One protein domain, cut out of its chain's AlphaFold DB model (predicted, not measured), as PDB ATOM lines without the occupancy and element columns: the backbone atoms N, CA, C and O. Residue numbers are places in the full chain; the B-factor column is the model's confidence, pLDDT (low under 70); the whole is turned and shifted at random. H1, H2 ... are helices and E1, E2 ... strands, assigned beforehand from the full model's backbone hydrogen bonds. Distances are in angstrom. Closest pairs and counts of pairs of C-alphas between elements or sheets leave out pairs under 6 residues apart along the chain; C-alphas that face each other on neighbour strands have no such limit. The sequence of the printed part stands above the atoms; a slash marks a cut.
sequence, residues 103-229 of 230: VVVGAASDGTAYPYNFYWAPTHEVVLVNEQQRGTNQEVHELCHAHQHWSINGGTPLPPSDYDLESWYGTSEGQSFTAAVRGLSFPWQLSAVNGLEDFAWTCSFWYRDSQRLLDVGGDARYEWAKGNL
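AT A GLANCE: This is residues 103 to 229 of the 230 residues of an uncharacterized protein of marine sediment metagenome (UniProt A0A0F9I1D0). A small three-stranded sheet, E1 E3 E2, covers one side of the long helix H1, and H4 crosses H1 on the side away from the sheet. Beyond H4 lie H5 and H6, while H2, packed near the last residues of H1, leads over to H3, which packs on H6. The printed part has 127 residues, with three named strands and then six named helices along the chain; the sheet is mixed and the class is mostly helix. It is compact, with a radius of gyration of the C-alphas of 14.2 A, and spans 41 by 32 by 21 A.

IN THESE COORDINATES: Find C-alpha 103 at (253.458, 151.496, 199.428), where E1, residues 103 to 105, begins; E2 is residues 118 to 120 and E3 is residues 125 to 128. H1, residues 137 to 153, runs 25.2 A from C-alpha 137 at (257.018, 146.550, 211.628). Then come H2, residues 166 to 170, and H3, residues 172 to 180, 12.3 A. H4, residues 195 to 208, covers 19.6 A; H5 is residues 210 to 217, and H6, residues 219 to 228, runs 14.0 A to C-alpha 228 at (243.724, 157.180, 220.867).

HOW THE PARTS SIT: Look first at the inner strand E3: it is parallel to E1, with N 104 and O 126 2.8 A apart, and forms an antiparallel hairpin with E2, where N 120 and O 125 are 2.8 A apart. H1 is on the sheet at a height of 8.3 A, over E3 and E2, making two layers, a helix on one face of a sheet; the closest C-alphas of H1 and E2 are Glu 142 and Tyr 119, 5.3 A. H1 and H4 touch at a steep tilt of 58 degrees, opposite ways, closest at the C-alphas of His 141 and Ser 204, 4.9 A. With residues 202 to 206 alone, H4 touches H5, its hairpin partner, closest at C-alphas 205 and 213, 5.5 A, and H6, closest at C-alphas 206 and 225, 6.5 A. H5 and H6 form a helical hairpin, closest at C-alphas 214 and 222, 5.4 A. H3 touches H6 at a shallow tilt of 19 degrees, opposite ways, closest at C-alphas 180 and 220, 6.1 A. H1 touches H2 with residues 148 to 152 alone, closest at C-alphas 152 and 168, 5.4 A; H2 and H3 only just touch, only at the corner, with 3 pairs within 8 A, closest at C-alphas 168 and 174, 5.6 A. In H1, H3, H4, H5 and H6 every O i to N i+4 pair is within hydrogen-bond range; H2 has 0 of 1, but 2 of 2 O i to N i+3 pairs.

THE WHOLE: The C-alphas farthest apart, Gly 111 and Asp 219, are 40.9 A apart. The printed part has no cut; the links E1 to E2, H1 to H2 and H3 to H4 are long. Check the B-factor column at residues 190 and 192, the two under 70; the mean pLDDT of the printed part is 91.6.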
ATOM      1  N   VAL A 103     252.194 152.105 198.977       94.88
ATOM      2  CA  VAL A 103     253.458 151.496 199.428       94.88
ATOM      3  C   VAL A 103     254.288 151.073 198.220       94.88
ATOM      4  O   VAL A 103     253.951 150.104 197.527       94.88
ATOM      5  N   VAL A 104     255.401 151.760 197.996       96.31
ATOM      6  CA  VAL A 104     256.327 151.542 196.877       96.31
ATOM      7  C   VAL A 104     257.673 151.008 197.370       96.31
ATOM      8  O   VAL A 104     257.979 151.046 198.560       96.31
ATOM      9  N   VAL A 105     258.476 150.462 196.456       96.44
ATOM     10  CA  VAL A 105     259.805 149.913 196.762       96.44
ATOM     11  C   VAL A 105     260.853 150.605 195.898       96.44
ATOM     12  O   VAL A 105     260.695 150.709 194.683       96.44
ATOM     13  N   GLY A 106     261.939 151.050 196.528       96.94
ATOM     14  CA  GLY A 106     263.080 151.700 195.887       96.94
ATOM     15  C   GLY A 106     263.047 153.223 195.994       96.94
ATOM     16  O   GLY A 106     263.881 153.796 196.689       96.94
ATOM     17  N   ALA A 107     262.117 153.874 195.296       97.50
ATOM     18  CA  ALA A 107     262.010 155.332 195.245       97.50
ATOM     19  C   ALA A 107     260.546 155.783 195.213       97.50
ATOM     20  O   ALA A 107     259.681 155.047 194.732       97.50
ATOM     21  N   ALA A 108     260.295 157.001 195.689       97.12
ATOM     22  CA  ALA A 108     259.044 157.712 195.471       97.12
ATOM     23  C   ALA A 108     258.822 157.988 193.972       97.12
ATOM     24  O   ALA A 108     259.757 157.994 193.165       97.12
ATOM     25  N   SER A 109     257.576 158.260 193.596       96.69
ATOM     26  CA  SER A 109     257.149 158.545 192.221       96.69
ATOM     27  C   SER A 109     257.775 159.807 191.617       96.69
ATOM     28  O   SER A 109     257.880 159.899 190.394       96.69
ATOM     29  N   ASP A 110     258.246 160.748 192.439       95.19
ATOM     30  CA  ASP A 110     259.019 161.919 192.000       95.19
ATOM     31  C   ASP A 110     260.530 161.642 191.849       95.19
ATOM     32  O   ASP A 110     261.300 162.533 191.486       95.19
ATOM     33  N   GLY A 111     260.953 160.398 192.087       96.81
ATOM     34  CA  GLY A 111     262.339 159.946 192.012       96.81
ATOM     35  C   GLY A 111     263.124 160.085 193.318       96.81
ATOM     36  O   GLY A 111     264.299 159.709 193.342       96.81
ATOM     37  N   THR A 112     262.516 160.589 194.396       96.38
ATOM     38  CA  THR A 112     263.175 160.705 195.705       96.38
ATOM     39  C   THR A 112     263.483 159.324 196.280       96.38
ATOM     40  O   THR A 112     262.618 158.453 196.339       96.38
ATOM     41  N   ALA A 113     264.722 159.113 196.724       96.25
ATOM     42  CA  ALA A 113     265.171 157.845 197.292       96.25
ATOM     43  C   ALA A 113     266.155 158.071 198.444       96.25
ATOM     44  O   ALA A 113     267.057 158.907 198.349       96.25
ATOM     45  N   TYR A 114     266.023 157.260 199.492       94.88
ATOM     46  CA  TYR A 114     266.906 157.250 200.655       94.88
ATOM     47  C   TYR A 114     267.379 155.820 200.964       94.88
ATOM     48  O   TYR A 114     266.722 154.852 200.583       94.88
ATOM     49  N   PRO A 115     268.526 155.644 201.652       95.31
ATOM     50  CA  PRO A 115     269.042 154.323 202.025       95.31
ATOM     51  C   PRO A 115     268.330 153.710 203.250       95.31
ATOM     52  O   PRO A 115     268.865 152.800 203.884       95.31
ATOM     53  N   TYR A 116     267.152 154.217 203.604       94.12
ATOM     54  CA  TYR A 116     266.294 153.792 204.708       94.12
ATOM     55  C   TYR A 116     264.827 153.881 204.263       94.12
ATOM     56  O   TYR A 116     264.547 154.499 203.237       94.12
ATOM     57  N   ASN A 117     263.916 153.204 204.970       95.56
ATOM     58  CA  ASN A 117     262.483 153.328 204.689       95.56
ATOM     59  C   ASN A 117     262.015 154.719 205.115       95.56
ATOM     60  O   ASN A 117     262.568 155.267 206.062       95.56
ATOM     61  N   PHE A 118     261.053 155.289 204.403       96.00
ATOM     62  CA  PHE A 118     260.522 156.600 204.751       96.00
ATOM     63  C   PHE A 118     259.102 156.769 204.231       96.00
ATOM     64  O   PHE A 118     258.734 156.227 203.186       96.00
ATOM     65  N   TYR A 119     258.325 157.593 204.918       96.31
ATOM     66  CA  TYR A 119     257.125 158.194 204.367       96.31
ATOM     67  C   TYR A 119     257.453 159.497 203.623       96.31
ATOM     68  O   TYR A 119     258.137 160.379 204.138       96.31
ATOM     69  N   TRP A 120     256.942 159.637 202.400       96.81
ATOM     70  CA  TRP A 120     257.121 160.809 201.552       96.81
ATOM     71  C   TRP A 120     255.820 161.602 201.447       96.81
ATOM     72  O   TRP A 120     254.940 161.308 200.634       96.81
ATOM     73  N   ALA A 121     255.700 162.638 202.278       95.44
ATOM     74  CA  ALA A 121     254.523 163.504 202.330       95.44
ATOM     75  C   ALA A 121     254.146 164.185 200.992       95.44
ATOM     76  O   ALA A 121     252.948 164.316 200.739       95.44
ATOM     77  N   PRO A 122     255.085 164.578 200.103       94.69
ATOM     78  CA  PRO A 122     254.736 165.184 198.815       94.69
ATOM     79  C   PRO A 122     253.934 164.282 197.863       94.69
ATOM     80  O   PRO A 122     253.159 164.792 197.053       94.69
ATOM     81  N   THR A 123     254.108 162.958 197.936       95.56
ATOM     82  CA  THR A 123     253.441 161.993 197.035       95.56
ATOM     83  C   THR A 123     252.560 160.980 197.767       95.56
ATOM     84  O   THR A 123     251.917 160.155 197.123       95.56
ATOM     85  N   HIS A 124     252.500 161.054 199.099       95.88
ATOM     86  CA  HIS A 124     251.803 160.108 199.975       95.88
ATOM     87  C   HIS A 124     252.290 158.664 199.846       95.88
ATOM     88  O   HIS A 124     251.516 157.711 199.931       95.88
ATOM     89  N   GLU A 125     253.589 158.488 199.664       96.75
ATOM     90  CA  GLU A 125     254.176 157.170 199.469       96.75
ATOM     91  C   GLU A 125     254.940 156.730 200.708       96.75
ATOM     92  O   GLU A 125     255.824 157.432 201.184       96.75
ATOM     93  N   VAL A 126     254.649 155.532 201.204       96.62
ATOM     94  CA  VAL A 126     255.608 154.787 202.017       96.62
ATOM     95  C   VAL A 126     256.589 154.117 201.071       96.62
ATOM     96  O   VAL A 126     256.217 153.253 200.274       96.62
ATOM     97  N   VAL A 127     257.850 154.522 201.154       97.44
ATOM     98  CA  VAL A 127     258.933 154.035 200.310       97.44
ATOM     99  C   VAL A 127     259.780 153.060 201.113       97.44
ATOM    100  O   VAL A 127     260.466 153.430 202.065       97.44
ATOM    101  N   LEU A 128     259.740 151.792 200.717       97.06
ATOM    102  CA  LEU A 128     260.544 150.736 201.317       97.06
ATOM    103  C   LEU A 128     261.851 150.550 200.545       97.06
ATOM    104  O   LEU A 128     261.859 150.529 199.314       97.06
ATOM    105  N   VAL A 129     262.962 150.320 201.244       96.62
ATOM    106  CA  VAL A 129     264.267 150.106 200.587       96.62
ATOM    107  C   VAL A 129     264.319 148.822 199.760       96.62
ATOM    108  O   VAL A 129     265.101 148.720 198.818       96.62
ATOM    109  N   ASN A 130     263.524 147.813 200.127       95.56
ATOM    110  CA  ASN A 130     263.439 146.535 199.432       95.56
ATOM    111  C   ASN A 130     262.150 145.776 199.788       95.56
ATOM    112  O   ASN A 130     261.489 146.066 200.784       95.56
ATOM    113  N   GLU A 131     261.819 144.771 198.975       92.81
ATOM    114  CA  GLU A 131     260.606 143.955 199.134       92.81
ATOM    115  C   GLU A 131     260.566 143.164 200.449       92.81
ATOM    116  O   GLU A 131     259.491 142.856 200.956       92.81
ATOM    117  N   GLN A 132     261.718 142.859 201.053       93.44
ATOM    118  CA  GLN A 132     261.778 142.139 202.327       93.44
ATOM    119  C   GLN A 132     261.211 142.955 203.497       93.44
ATOM    120  O   GLN A 132     260.904 142.375 204.537       93.44
ATOM    121  N   GLN A 133     261.070 144.277 203.348       89.62
ATOM    122  CA  GLN A 133     260.437 145.126 204.357       89.62
ATOM    123  C   GLN A 133     258.908 145.073 204.313       89.62
ATOM    124  O   GLN A 133     258.270 145.537 205.263       89.62
ATOM    125  N   ARG A 134     258.308 144.477 203.274       88.00
ATOM    126  CA  ARG A 134     256.853 144.344 203.214       88.00
ATOM    127  C   ARG A 134     256.317 143.442 204.320       88.00
ATOM    128  O   ARG A 134     256.883 142.398 204.639       88.00
ATOM    129  N   GLY A 135     255.198 143.843 204.905       83.69
ATOM    130  CA  GLY A 135     254.537 143.183 206.016       83.69
ATOM    131  C   GLY A 135     255.366 143.167 207.299       83.69
ATOM    132  O   GLY A 135     255.080 142.343 208.169       83.69
ATOM    133  N   THR A 136     256.385 144.020 207.442       87.50
ATOM    134  CA  THR A 136     257.199 144.130 208.664       87.50
ATOM    135  C   THR A 136     256.734 145.289 209.550       87.50
ATOM    136  O   THR A 136     255.917 146.110 209.141       87.50
ATOM    137  N   ASN A 137     257.274 145.387 210.770       87.62
ATOM    138  CA  ASN A 137     257.018 146.550 211.628       87.62
ATOM    139  C   ASN A 137     257.580 147.847 211.036       87.62
ATOM    140  O   ASN A 137     257.080 148.906 211.394       87.62
ATOM    141  N   GLN A 138     258.576 147.765 210.148       91.44
ATOM    142  CA  GLN A 138     259.110 148.942 209.469       91.44
ATOM    143  C   GLN A 138     258.093 149.513 208.479       91.44
ATOM    144  O   GLN A 138     257.867 150.711 208.480       91.44
ATOM    145  N   GLU A 139     257.399 148.673 207.700       92.50
ATOM    146  CA  GLU A 139     256.310 149.170 206.846       92.50
ATOM    147  C   GLU A 139     255.214 149.834 207.685       92.50
ATOM    148  O   GLU A 139     254.796 150.943 207.375       92.50
ATOM    149  N   VAL A 140     254.776 149.197 208.777       92.62
ATOM    150  CA  VAL A 140     253.738 149.783 209.644       92.62
ATOM    151  C   VAL A 140     254.214 151.072 210.313       92.62
ATOM    152  O   VAL A 140     253.426 151.997 210.461       92.62
ATOM    153  N   HIS A 141     255.492 151.161 210.674       94.62
ATOM    154  CA  HIS A 141     256.097 152.378 211.205       94.62
ATOM    155  C   HIS A 141     255.989 153.539 210.204       94.62
ATOM    156  O   HIS A 141     255.449 154.587 210.552       94.62
ATOM    157  N   GLU A 142     256.360 153.327 208.940       95.44
ATOM    158  CA  GLU A 142     256.195 154.365 207.913       95.44
ATOM    159  C   GLU A 142     254.723 154.694 207.632       95.44
ATOM    160  O   GLU A 142     254.357 155.845 207.394       95.44
ATOM    161  N   LEU A 143     253.833 153.701 207.697       94.56
ATOM    162  CA  LEU A 143     252.396 153.948 207.582       94.56
ATOM    163  C   LEU A 143     251.880 154.818 208.741       94.56
ATOM    164  O   LEU A 143     251.001 155.650 208.534       94.56
ATOM    165  N   CYS A 144     252.442 154.691 209.945       94.94
ATOM    166  CA  CYS A 144     252.117 155.573 211.066       94.94
ATOM    167  C   CYS A 144     252.568 157.024 210.814       94.94
ATOM    168  O   CYS A 144     251.848 157.942 211.206       94.94
ATOM    169  N   HIS A 145     253.671 157.255 210.094       96.00
ATOM    170  CA  HIS A 145     254.023 158.602 209.623       96.00
ATOM    171  C   HIS A 145     252.998 159.157 208.626       96.00
ATOM    172  O   HIS A 145     252.632 160.331 208.712       96.00
ATOM    173  N   ALA A 146     252.442 158.316 207.747       94.69
ATOM    174  CA  ALA A 146     251.321 158.730 206.904       94.69
ATOM    175  C   ALA A 146     250.123 159.182 207.759       94.69
ATOM    176  O   ALA A 146     249.547 160.236 207.510       94.69
ATOM    177  N   HIS A 147     249.777 158.462 208.829       92.62
ATOM    178  CA  HIS A 147     248.724 158.913 209.748       92.62
ATOM    179  C   HIS A 147     249.028 160.268 210.398       92.62
ATOM    180  O   HIS A 147     248.152 161.133 210.411       92.62
ATOM    181  N   GLN A 148     250.262 160.491 210.863       93.94
ATOM    182  CA  GLN A 148     250.668 161.786 211.427       93.94
ATOM    183  C   GLN A 148     250.487 162.923 210.422       93.94
ATOM    184  O   GLN A 148     249.956 163.978 210.775       93.94
ATOM    185  N   HIS A 149     250.864 162.704 209.161       94.69
ATOM    186  CA  HIS A 149     250.638 163.683 208.103       94.69
ATOM    187  C   HIS A 149     249.146 164.012 207.946       94.69
ATOM    188  O   HIS A 149     248.763 165.184 207.897       94.69
ATOM    189  N   TRP A 150     248.269 163.008 207.963       93.69
ATOM    190  CA  TRP A 150     246.828 163.255 207.894       93.69
ATOM    191  C   TRP A 150     246.289 164.058 209.081       93.69
ATOM    192  O   TRP A 150     245.412 164.903 208.887       93.69
ATOM    193  N   SER A 151     246.838 163.865 210.279       91.44
ATOM    194  CA  SER A 151     246.490 164.664 211.460       91.44
ATOM    195  C   SER A 151     246.915 166.135 211.351       91.44
ATOM    196  O   SER A 151     246.320 166.983 212.018       91.44
ATOM    197  N   ILE A 152     247.909 166.465 210.516       90.38
ATOM    198  CA  ILE A 152     248.368 167.846 210.296       90.38
ATOM    199  C   ILE A 152     247.364 168.635 209.450       90.38
ATOM    200  O   ILE A 152     246.899 169.699 209.862       90.38
ATOM    201  N   ASN A 153     247.050 168.145 208.249       89.56
ATOM    202  CA  ASN A 153     246.327 168.926 207.234       89.56
ATOM    203  C   ASN A 153     245.340 168.093 206.391       89.56
ATOM    204  O   ASN A 153     244.959 168.507 205.292       89.56
ATOM    205  N   GLY A 154     244.941 166.914 206.875       91.62
ATOM    206  CA  GLY A 154     244.041 166.011 206.158       91.62
ATOM    207  C   GLY A 154     244.676 165.311 204.953       91.62
ATOM    208  O   GLY A 154     243.938 164.868 204.073       91.62
ATOM    209  N   GLY A 155     246.011 165.231 204.898       90.44
ATOM    210  CA  GLY A 155     246.745 164.617 203.790       90.44
ATOM    211  C   GLY A 155     246.832 165.521 202.572       90.44
ATOM    212  O   GLY A 155     246.757 165.059 201.438       90.44
ATOM    213  N   THR A 156     246.899 166.832 202.790       93.81
ATOM    214  CA  THR A 156     247.261 167.751 201.714       93.81
ATOM    215  C   THR A 156     248.763 167.610 201.482       93.81
ATOM    216  O   THR A 156     249.502 167.809 202.443       93.81
ATOM    217  N   PRO A 157     249.239 167.338 200.252       93.06
ATOM    218  CA  PRO A 157     250.664 167.168 199.995       93.06
ATOM    219  C   PRO A 157     251.502 168.298 200.595       93.06
ATOM    220  O   PRO A 157     251.249 169.479 200.336       93.06
ATOM    221  N   LEU A 158     252.497 167.929 201.397       90.12
ATOM    222  CA  LEU A 158     253.453 168.877 201.960       90.12
ATOM    223  C   LEU A 158     254.591 169.126 200.967       90.12
ATOM    224  O   LEU A 158     254.929 168.242 200.176       90.12
ATOM    225  N   PRO A 159     255.197 170.326 200.961       89.00
ATOM    226  CA  PRO A 159     256.386 170.564 200.157       89.00
ATOM    227  C   PRO A 159     257.551 169.688 200.654       89.00
ATOM    228  O   PRO A 159     257.637 169.418 201.851       89.00
ATOM    229  N   PRO A 160     258.528 169.335 199.797       86.06
ATOM    230  CA  PRO A 160     259.709 168.569 200.210       86.06
ATOM    231  C   PRO A 160     260.550 169.216 201.317       86.06
ATOM    232  O   PRO A 160     261.443 168.573 201.843       86.06
ATOM    233  N   SER A 161     260.329 170.491 201.643       83.44
ATOM    234  CA  SER A 161     260.986 171.189 202.754       83.44
ATOM    235  C   SER A 161     260.313 170.981 204.117       83.44
ATOM    236  O   SER A 161     260.866 171.435 205.107       83.44
ATOM    237  N   ASP A 162     259.131 170.362 204.157       78.06
ATOM    238  CA  ASP A 162     258.313 170.103 205.360       78.06
ATOM    239  C   ASP A 162     257.985 168.598 205.461       78.06
ATOM    240  O   ASP A 162     256.902 168.182 205.867       78.06
ATOM    241  N   TYR A 163     258.907 167.757 204.978       76.88
ATOM    242  CA  TYR A 163     258.738 166.302 204.927       76.88
ATOM    243  C   TYR A 163     258.928 165.630 206.289       76.88
ATOM    244  O   TYR A 163     258.536 164.479 206.455       76.88
ATOM    245  N   ASP A 164     259.545 166.328 207.243       81.62
ATOM    246  CA  ASP A 164     259.840 165.815 208.578       81.62
ATOM    247  C   ASP A 164     258.623 165.849 209.509       81.62
ATOM    248  O   ASP A 164     258.698 165.312 210.603       81.62
ATOM    249  N   LEU A 165     257.484 166.403 209.075       90.31
ATOM    250  CA  LEU A 165     256.220 166.411 209.819       90.31
ATOM    251  C   LEU A 165     256.304 167.106 211.192       90.31
ATOM    252  O   LEU A 165     255.448 166.877 212.043       90.31
ATOM    253  N   GLU A 166     257.274 167.993 211.425       90.75
ATOM    254  CA  GLU A 166     257.440 168.693 212.714       90.75
ATOM    255  C   GLU A 166     256.194 169.513 213.108       90.75
ATOM    256  O   GLU A 166     255.867 169.679 214.288       90.75
ATOM    257  N   SER A 167     255.414 169.965 212.123       90.06
ATOM    258  CA  SER A 167     254.119 170.616 212.351       90.06
ATOM    259  C   SER A 167     253.096 169.726 213.080       90.06
ATOM    260  O   SER A 167     252.165 170.249 213.704       90.06
ATOM    261  N   TRP A 168     253.290 168.403 213.107       94.06
ATOM    262  CA  TRP A 168     252.448 167.454 213.835       94.06
ATOM    263  C   TRP A 168     252.404 167.731 215.340       94.06
ATOM    264  O   TRP A 168     251.343 167.578 215.950       94.06
ATOM    265  N   TYR A 169     253.483 168.240 215.948       92.38
ATOM    266  CA  TYR A 169     253.473 168.635 217.366       92.38
ATOM    267  C   TYR A 169     252.479 169.767 217.675       92.38
ATOM    268  O   TYR A 169     252.085 169.952 218.828       92.38
ATOM    269  N   GLY A 170     252.056 170.529 216.662       91.31
ATOM    270  CA  GLY A 170     251.011 171.545 216.781       91.31
ATOM    271  C   GLY A 170     249.588 170.977 216.812       91.31
ATOM    272  O   GLY A 170     248.661 171.690 217.195       91.31
ATOM    273  N   THR A 171     249.400 169.712 216.431       94.25
ATOM    274  CA  THR A 171     248.088 169.053 216.381       94.25
ATOM    275  C   THR A 171     247.639 168.578 217.764       94.25
ATOM    276  O   THR A 171     248.445 168.377 218.673       94.25
ATOM    277  N   SER A 172     246.330 168.357 217.936       94.69
ATOM    278  CA  SER A 172     245.793 167.807 219.192       94.69
ATOM    279  C   SER A 172     246.324 166.400 219.506       94.69
ATOM    280  O   SER A 172     246.604 166.099 220.666       94.69
ATOM    281  N   GLU A 173     246.531 165.570 218.481       94.31
ATOM    282  CA  GLU A 173     247.128 164.237 218.608       94.31
ATOM    283  C   GLU A 173     248.587 164.332 219.070       94.31
ATOM    284  O   GLU A 173     248.951 163.737 220.087       94.31
ATOM    285  N   GLY A 174     249.398 165.145 218.386       94.25
ATOM    286  CA  GLY A 174     250.806 165.346 218.729       94.25
ATOM    287  C   GLY A 174     251.006 165.892 220.140       94.25
ATOM    288  O   GLY A 174     251.863 165.409 220.886       94.25
ATOM    289  N   GLN A 175     250.167 166.841 220.563       95.56
ATOM    290  CA  GLN A 175     250.179 167.364 221.932       95.56
ATOM    291  C   GLN A 175     249.771 166.307 222.965       95.56
ATOM    292  O   GLN A 175     250.419 166.198 224.009       95.56
ATOM    293  N   SER A 176     248.726 165.523 222.679       96.06
ATOM    294  CA  SER A 176     248.249 164.431 223.539       96.06
ATOM    295  C   SER A 176     249.335 163.373 223.745       96.06
ATOM    296  O   SER A 176     249.659 163.026 224.883       96.06
ATOM    297  N   PHE A 177     249.967 162.929 222.656       96.00
ATOM    298  CA  PHE A 177     251.052 161.954 222.707       96.00
ATOM    299  C   PHE A 177     252.263 162.501 223.468       96.00
ATOM    300  O   PHE A 177     252.735 161.883 224.420       96.00
ATOM    301  N   THR A 178     252.714 163.712 223.121       94.25
ATOM    302  CA  THR A 178     253.856 164.372 223.779       94.25
ATOM    303  C   THR A 178     253.634 164.529 225.282       94.25
ATOM    304  O   THR A 178     254.571 164.405 226.071       94.25
ATOM    305  N   ALA A 179     252.399 164.808 225.706       93.81
ATOM    306  CA  ALA A 179     252.050 164.867 227.117       93.81
ATOM    307  C   ALA A 179     252.129 163.487 227.787       93.81
ATOM    308  O   ALA A 179     252.676 163.392 228.886       93.81
ATOM    309  N   ALA A 180     251.633 162.435 227.130       93.50
ATOM    310  CA  ALA A 180     251.633 161.073 227.661       93.50
ATOM    311  C   ALA A 180     253.044 160.490 227.830       93.50
ATOM    312  O   ALA A 180     253.302 159.786 228.806       93.50
ATOM    313  N   VAL A 181     253.969 160.809 226.919       93.00
ATOM    314  CA  VAL A 181     255.339 160.265 226.948       93.00
ATOM    315  C   VAL A 181     256.366 161.185 227.605       93.00
ATOM    316  O   VAL A 181     257.557 160.870 227.656       93.00
ATOM    317  N   ARG A 182     255.932 162.331 228.140       91.38
ATOM    318  CA  ARG A 182     256.826 163.327 228.737       91.38
ATOM    319  C   ARG A 182     257.648 162.728 229.879       91.38
ATOM    320  O   ARG A 182     257.109 162.280 230.884       91.38
ATOM    321  N   GLY A 183     258.972 162.825 229.755       88.31
ATOM    322  CA  GLY A 183     259.910 162.356 230.777       88.31
ATOM    323  C   GLY A 183     260.119 160.840 230.791       88.31
ATOM    324  O   GLY A 183     260.867 160.350 231.634       88.31
ATOM    325  N   LEU A 184     259.502 160.102 229.864       88.44
ATOM    326  CA  LEU A 184     259.803 158.694 229.658       88.44
ATOM    327  C   LEU A 184     261.078 158.549 228.828       88.44
ATOM    328  O   LEU A 184     261.333 159.319 227.902       88.44
ATOM    329  N   SER A 185     261.856 157.511 229.120       88.25
ATOM    330  CA  SER A 185     262.958 157.100 228.252       88.25
ATOM    331  C   SER A 185     262.425 156.688 226.878       88.25
ATOM    332  O   SER A 185     261.335 156.116 226.786       88.25
ATOM    333  N   PHE A 186     263.204 156.951 225.828       87.56
ATOM    334  CA  PHE A 186     262.946 156.459 224.474       87.56
ATOM    335  C   PHE A 186     263.358 154.980 224.396       87.56
ATOM    336  O   PHE A 186     264.552 154.683 224.512       87.56
ATOM    337  N   PRO A 187     262.417 154.033 224.258       84.75
ATOM    338  CA  PRO A 187     262.734 152.616 224.402       84.75
ATOM    339  C   PRO A 187     263.160 151.962 223.076       84.75
ATOM    340  O   PRO A 187     263.578 150.802 223.052       84.75
ATOM    341  N   TRP A 188     263.091 152.698 221.963       84.69
ATOM    342  CA  TRP A 188     263.343 152.182 220.622       84.69
ATOM    343  C   TRP A 188     264.817 152.365 220.248       84.69
ATOM    344  O   TRP A 188     265.253 153.425 219.830       84.69
ATOM    345  N   GLN A 189     265.630 151.317 220.363       76.50
ATOM    346  CA  GLN A 189     267.063 151.403 220.024       76.50
ATOM    347  C   GLN A 189     267.349 151.523 218.514       76.50
ATOM    348  O   GLN A 189     268.505 151.622 218.114       76.50
ATOM    349  N   LEU A 190     266.312 151.453 217.677       68.94
ATOM    350  CA  LEU A 190     266.416 151.282 216.227       68.94
ATOM    351  C   LEU A 190     266.111 152.557 215.429       68.94
ATOM    352  O   LEU A 190     266.114 152.482 214.205       68.94
ATOM    353  N   SER A 191     265.842 153.692 216.085       73.62
ATOM    354  CA  SER A 191     265.451 154.924 215.389       73.62
ATOM    355  C   SER A 191     266.066 156.192 215.974       73.62
ATOM    356  O   SER A 191     266.666 156.181 217.055       73.62
ATOM    357  N   ALA A 192     265.932 157.288 215.228       68.69
ATOM    358  CA  ALA A 192     266.242 158.620 215.702       68.69
ATOM    359  C   ALA A 192     265.415 158.940 216.954       68.69
ATOM    360  O   ALA A 192     264.245 158.589 217.080       68.69
ATOM    361  N   VAL A 193     266.052 159.605 217.915       81.56
ATOM    362  CA  VAL A 193     265.434 159.925 219.204       81.56
ATOM    363  C   VAL A 193     264.694 161.252 219.076       81.56
ATOM    364  O   VAL A 193     265.208 162.302 219.461       81.56
ATOM    365  N   ASN A 194     263.496 161.209 218.500       87.50
ATOM    366  CA  ASN A 194     262.564 162.333 218.473       87.50
ATOM    367  C   ASN A 194     261.125 161.837 218.736       87.50
ATOM    368  O   ASN A 194     260.855 160.637 218.743       87.50
ATOM    369  N   GLY A 195     260.200 162.754 219.016       87.31
ATOM    370  CA  GLY A 195     258.814 162.400 219.338       87.31
ATOM    371  C   GLY A 195     258.003 161.871 218.150       87.31
ATOM    372  O   GLY A 195     257.066 161.108 218.371       87.31
ATOM    373  N   LEU A 196     258.370 162.216 216.913       93.00
ATOM    374  CA  LEU A 196     257.721 161.706 215.700       93.00
ATOM    375  C   LEU A 196     257.986 160.207 215.544       93.00
ATOM    376  O   LEU A 196     257.063 159.421 215.367       93.00
ATOM    377  N   GLU A 197     259.245 159.822 215.708       94.06
ATOM    378  CA  GLU A 197     259.718 158.442 215.707       94.06
ATOM    379  C   GLU A 197     259.168 157.656 216.899       94.06
ATOM    380  O   GLU A 197     258.767 156.500 216.754       94.06
ATOM    381  N   ASP A 198     259.097 158.278 218.085       94.62
ATOM    382  CA  ASP A 198     258.497 157.649 219.269       94.62
ATOM    383  C   ASP A 198     257.029 157.298 219.012       94.62
ATOM    384  O   ASP A 198     256.581 156.188 219.319       94.62
ATOM    385  N   PHE A 199     256.289 158.224 218.400       95.56
ATOM    386  CA  PHE A 199     254.915 157.983 217.990       95.56
ATOM    387  C   PHE A 199     254.837 156.856 216.965       95.56
ATOM    388  O   PHE A 199     254.080 155.911 217.175       95.56
ATOM    389  N   ALA A 200     255.610 156.921 215.880       95.50
ATOM    390  CA  ALA A 200     255.509 155.956 214.791       95.50
ATOM    391  C   ALA A 200     255.848 154.530 215.256       95.50
ATOM    392  O   ALA A 200     255.158 153.576 214.893       95.50
ATOM    393  N   TRP A 201     256.831 154.364 216.147       95.31
ATOM    394  CA  TRP A 201     257.098 153.075 216.794       95.31
ATOM    395  C   TRP A 201     256.008 152.653 217.775       95.31
ATOM    396  O   TRP A 201     255.615 151.487 217.762       95.31
ATOM    397  N   THR A 202     255.486 153.572 218.589       94.62
ATOM    398  CA  THR A 202     254.360 153.286 219.495       94.62
ATOM    399  C   THR A 202     253.141 152.790 218.715       94.62
ATOM    400  O   THR A 202     252.583 151.744 219.040       94.62
ATOM    401  N   CYS A 203     252.780 153.496 217.644       94.00
ATOM    402  CA  CYS A 203     251.720 153.130 216.714       94.00
ATOM    403  C   CYS A 203     252.009 151.780 216.040       94.00
ATOM    404  O   CYS A 203     251.176 150.879 216.096       94.00
ATOM    405  N   SER A 204     253.213 151.566 215.502       93.00
ATOM    406  CA  SER A 204     253.583 150.295 214.864       93.00
ATOM    407  C   SER A 204     253.446 149.104 215.814       93.00
ATOM    408  O   SER A 204     252.819 148.102 215.463       93.00
ATOM    409  N   PHE A 205     253.955 149.215 217.046       91.81
ATOM    410  CA  PHE A 205     253.810 148.150 218.036       91.81
ATOM    411  C   PHE A 205     252.370 147.980 218.509       91.81
ATOM    412  O   PHE A 205     251.964 146.842 218.699       91.81
ATOM    413  N   TRP A 206     251.570 149.041 218.626       91.62
ATOM    414  CA  TRP A 206     250.141 148.895 218.915       91.62
ATOM    415  C   TRP A 206     249.453 147.952 217.919       91.62
ATOM    416  O   TRP A 206     248.805 146.990 218.332       91.62
ATOM    417  N   TYR A 207     249.676 148.157 216.619       86.94
ATOM    418  CA  TYR A 207     249.039 147.340 215.583       86.94
ATOM    419  C   TYR A 207     249.670 145.968 215.378       86.94
ATOM    420  O   TYR A 207     249.003 145.090 214.842       86.94
ATOM    421  N   ARG A 208     250.948 145.775 215.728       86.25
ATOM    422  CA  ARG A 208     251.715 144.564 215.373       86.25
ATOM    423  C   ARG A 208     252.069 143.659 216.541       86.25
ATOM    424  O   ARG A 208     252.244 142.461 216.332       86.25
ATOM    425  N   ASP A 209     252.247 144.231 217.723       88.75
ATOM    426  CA  ASP A 209     252.752 143.552 218.912       88.75
ATOM    427  C   ASP A 209     252.467 144.410 220.160       88.75
ATOM    428  O   ASP A 209     253.369 144.984 220.781       88.75
ATOM    429  N   SER A 210     251.182 144.566 220.503       88.56
ATOM    430  CA  SER A 210     250.787 145.447 221.612       88.56
ATOM    431  C   SER A 210     251.311 144.955 222.964       88.56
ATOM    432  O   SER A 210     251.504 145.757 223.879       88.56
ATOM    433  N   GLN A 211     251.615 143.658 223.087       90.12
ATOM    434  CA  GLN A 211     252.275 143.120 224.272       90.12
ATOM    435  C   GLN A 211     253.696 143.670 224.398       90.12
ATOM    436  O   GLN A 211     254.071 144.134 225.468       90.12
ATOM    437  N   ARG A 212     254.470 143.722 223.308       90.81
ATOM    438  CA  ARG A 212     255.781 144.379 223.325       90.81
ATOM    439  C   ARG A 212     255.687 145.873 223.609       90.81
ATOM    440  O   ARG A 212     256.570 146.404 224.284       90.81
ATOM    441  N   LEU A 213     254.644 146.553 223.125       92.19
ATOM    442  CA  LEU A 213     254.400 147.948 223.501       92.19
ATOM    443  C   LEU A 213     254.241 148.085 225.021       92.19
ATOM    444  O   LEU A 213     254.852 148.974 225.608       92.19
ATOM    445  N   LEU A 214     253.477 147.195 225.654       91.94
ATOM    446  CA  LEU A 214     253.325 147.178 227.107       91.94
ATOM    447  C   LEU A 214     254.655 146.869 227.812       91.94
ATOM    448  O   LEU A 214     255.094 147.636 228.666       91.94
ATOM    449  N   ASP A 215     255.327 145.792 227.404       91.88
ATOM    450  CA  ASP A 215     256.526 145.270 228.069       91.88
ATOM    451  C   ASP A 215     257.733 146.219 227.968       91.88
ATOM    452  O   ASP A 215     258.546 146.298 228.888       91.88
ATOM    453  N   VAL A 216     257.877 146.920 226.837       90.75
ATOM    454  CA  VAL A 216     259.059 147.741 226.515       90.75
ATOM    455  C   VAL A 216     258.740 149.237 226.503       90.75
ATOM    456  O   VAL A 216     259.551 150.042 226.961       90.75
ATOM    457  N   GLY A 217     257.576 149.626 225.980       86.62
ATOM    458  CA  GLY A 217     257.138 151.024 225.907       86.62
ATOM    459  C   GLY A 217     256.596 151.574 227.229       86.62
ATOM    460  O   GLY A 217     256.665 152.790 227.453       86.62
ATOM    461  N   GLY A 218     256.113 150.679 228.098       91.19
ATOM    462  CA  GLY A 218     255.541 150.972 229.408       91.19
ATOM    463  C   GLY A 218     254.068 151.389 229.364       91.19
ATOM    464  O   GLY A 218     253.534 151.785 228.324       91.19
ATOM    465  N   ASP A 219     253.427 151.352 230.536       92.25
ATOM    466  CA  ASP A 219     251.983 151.574 230.712       92.25
ATOM    467  C   ASP A 219     251.483 152.880 230.085       92.25
ATOM    468  O   ASP A 219     250.422 152.910 229.470       92.25
ATOM    469  N   ALA A 220     252.251 153.967 230.200       93.19
ATOM    470  CA  ALA A 220     251.845 155.277 229.694       93.19
ATOM    471  C   ALA A 220     251.698 155.307 228.162       93.19
ATOM    472  O   ALA A 220     250.709 155.837 227.657       93.19
ATOM    473  N   ARG A 221     252.643 154.709 227.417       94.44
ATOM    474  CA  ARG A 221     252.540 154.593 225.950       94.44
ATOM    475  C   ARG A 221     251.422 153.642 225.554       94.44
ATOM    476  O   ARG A 221     250.663 153.945 224.638       94.44
ATOM    477  N   TYR A 222     251.316 152.519 226.259       93.69
ATOM    478  CA  TYR A 222     250.301 151.509 225.994       93.69
ATOM    479  C   TYR A 222     248.878 152.050 226.187       93.69
ATOM    480  O   TYR A 222     248.049 151.935 225.287       93.69
ATOM    481  N   GLU A 223     248.590 152.686 227.325       93.12
ATOM    482  CA  GLU A 223     247.260 153.236 227.602       93.12
ATOM    483  C   GLU A 223     246.938 154.441 226.714       93.12
ATOM    484  O   GLU A 223     245.785 154.610 226.316       93.12
ATOM    485  N   TRP A 224     247.940 155.244 226.332       95.25
ATOM    486  CA  TRP A 224     247.733 156.274 225.316       95.25
ATOM    487  C   TRP A 224     247.334 155.648 223.975       95.25
ATOM    488  O   TRP A 224     246.304 156.031 223.421       95.25
ATOM    489  N   ALA A 225     248.086 154.657 223.487       93.69
ATOM    490  CA  ALA A 225     247.805 153.997 222.213       93.69
ATOM    491  C   ALA A 225     246.402 153.381 222.207       93.69
ATOM    492  O   ALA A 225     245.593 153.693 221.344       93.69
ATOM    493  N   LYS A 226     246.065 152.616 223.243       90.75
ATOM    494  CA  LYS A 226     244.751 151.990 223.431       90.75
ATOM    495  C   LYS A 226     243.576 152.973 223.466       90.75
ATOM    496  O   LYS A 226     242.459 152.593 223.130       90.75
ATOM    497  N   GLY A 227     243.796 154.201 223.936       90.50
ATOM    498  CA  GLY A 227     242.755 155.225 224.039       90.50
ATOM    499  C   GLY A 227     242.619 156.132 222.813       90.50
ATOM    500  O   GLY A 227     241.597 156.803 222.686       90.50
ATOM    501  N   ASN A 228     243.636 156.189 221.948       91.38
ATOM    502  CA  ASN A 228     243.724 157.180 220.867       91.38
ATOM    503  C   ASN A 228     243.888 156.553 219.476       91.38
ATOM    504  O   ASN A 228     243.524 157.190 218.491       91.38
ATOM    505  N   LEU A 229     244.419 155.334 219.387       88.06
ATOM    506  CA  LEU A 229     244.554 154.597 218.135       88.06
ATOM    507  C   LEU A 229     243.385 153.611 217.990       88.06
ATOM    508  O   LEU A 229     242.955 153.038 218.995       88.06
TER     509      LEU A 229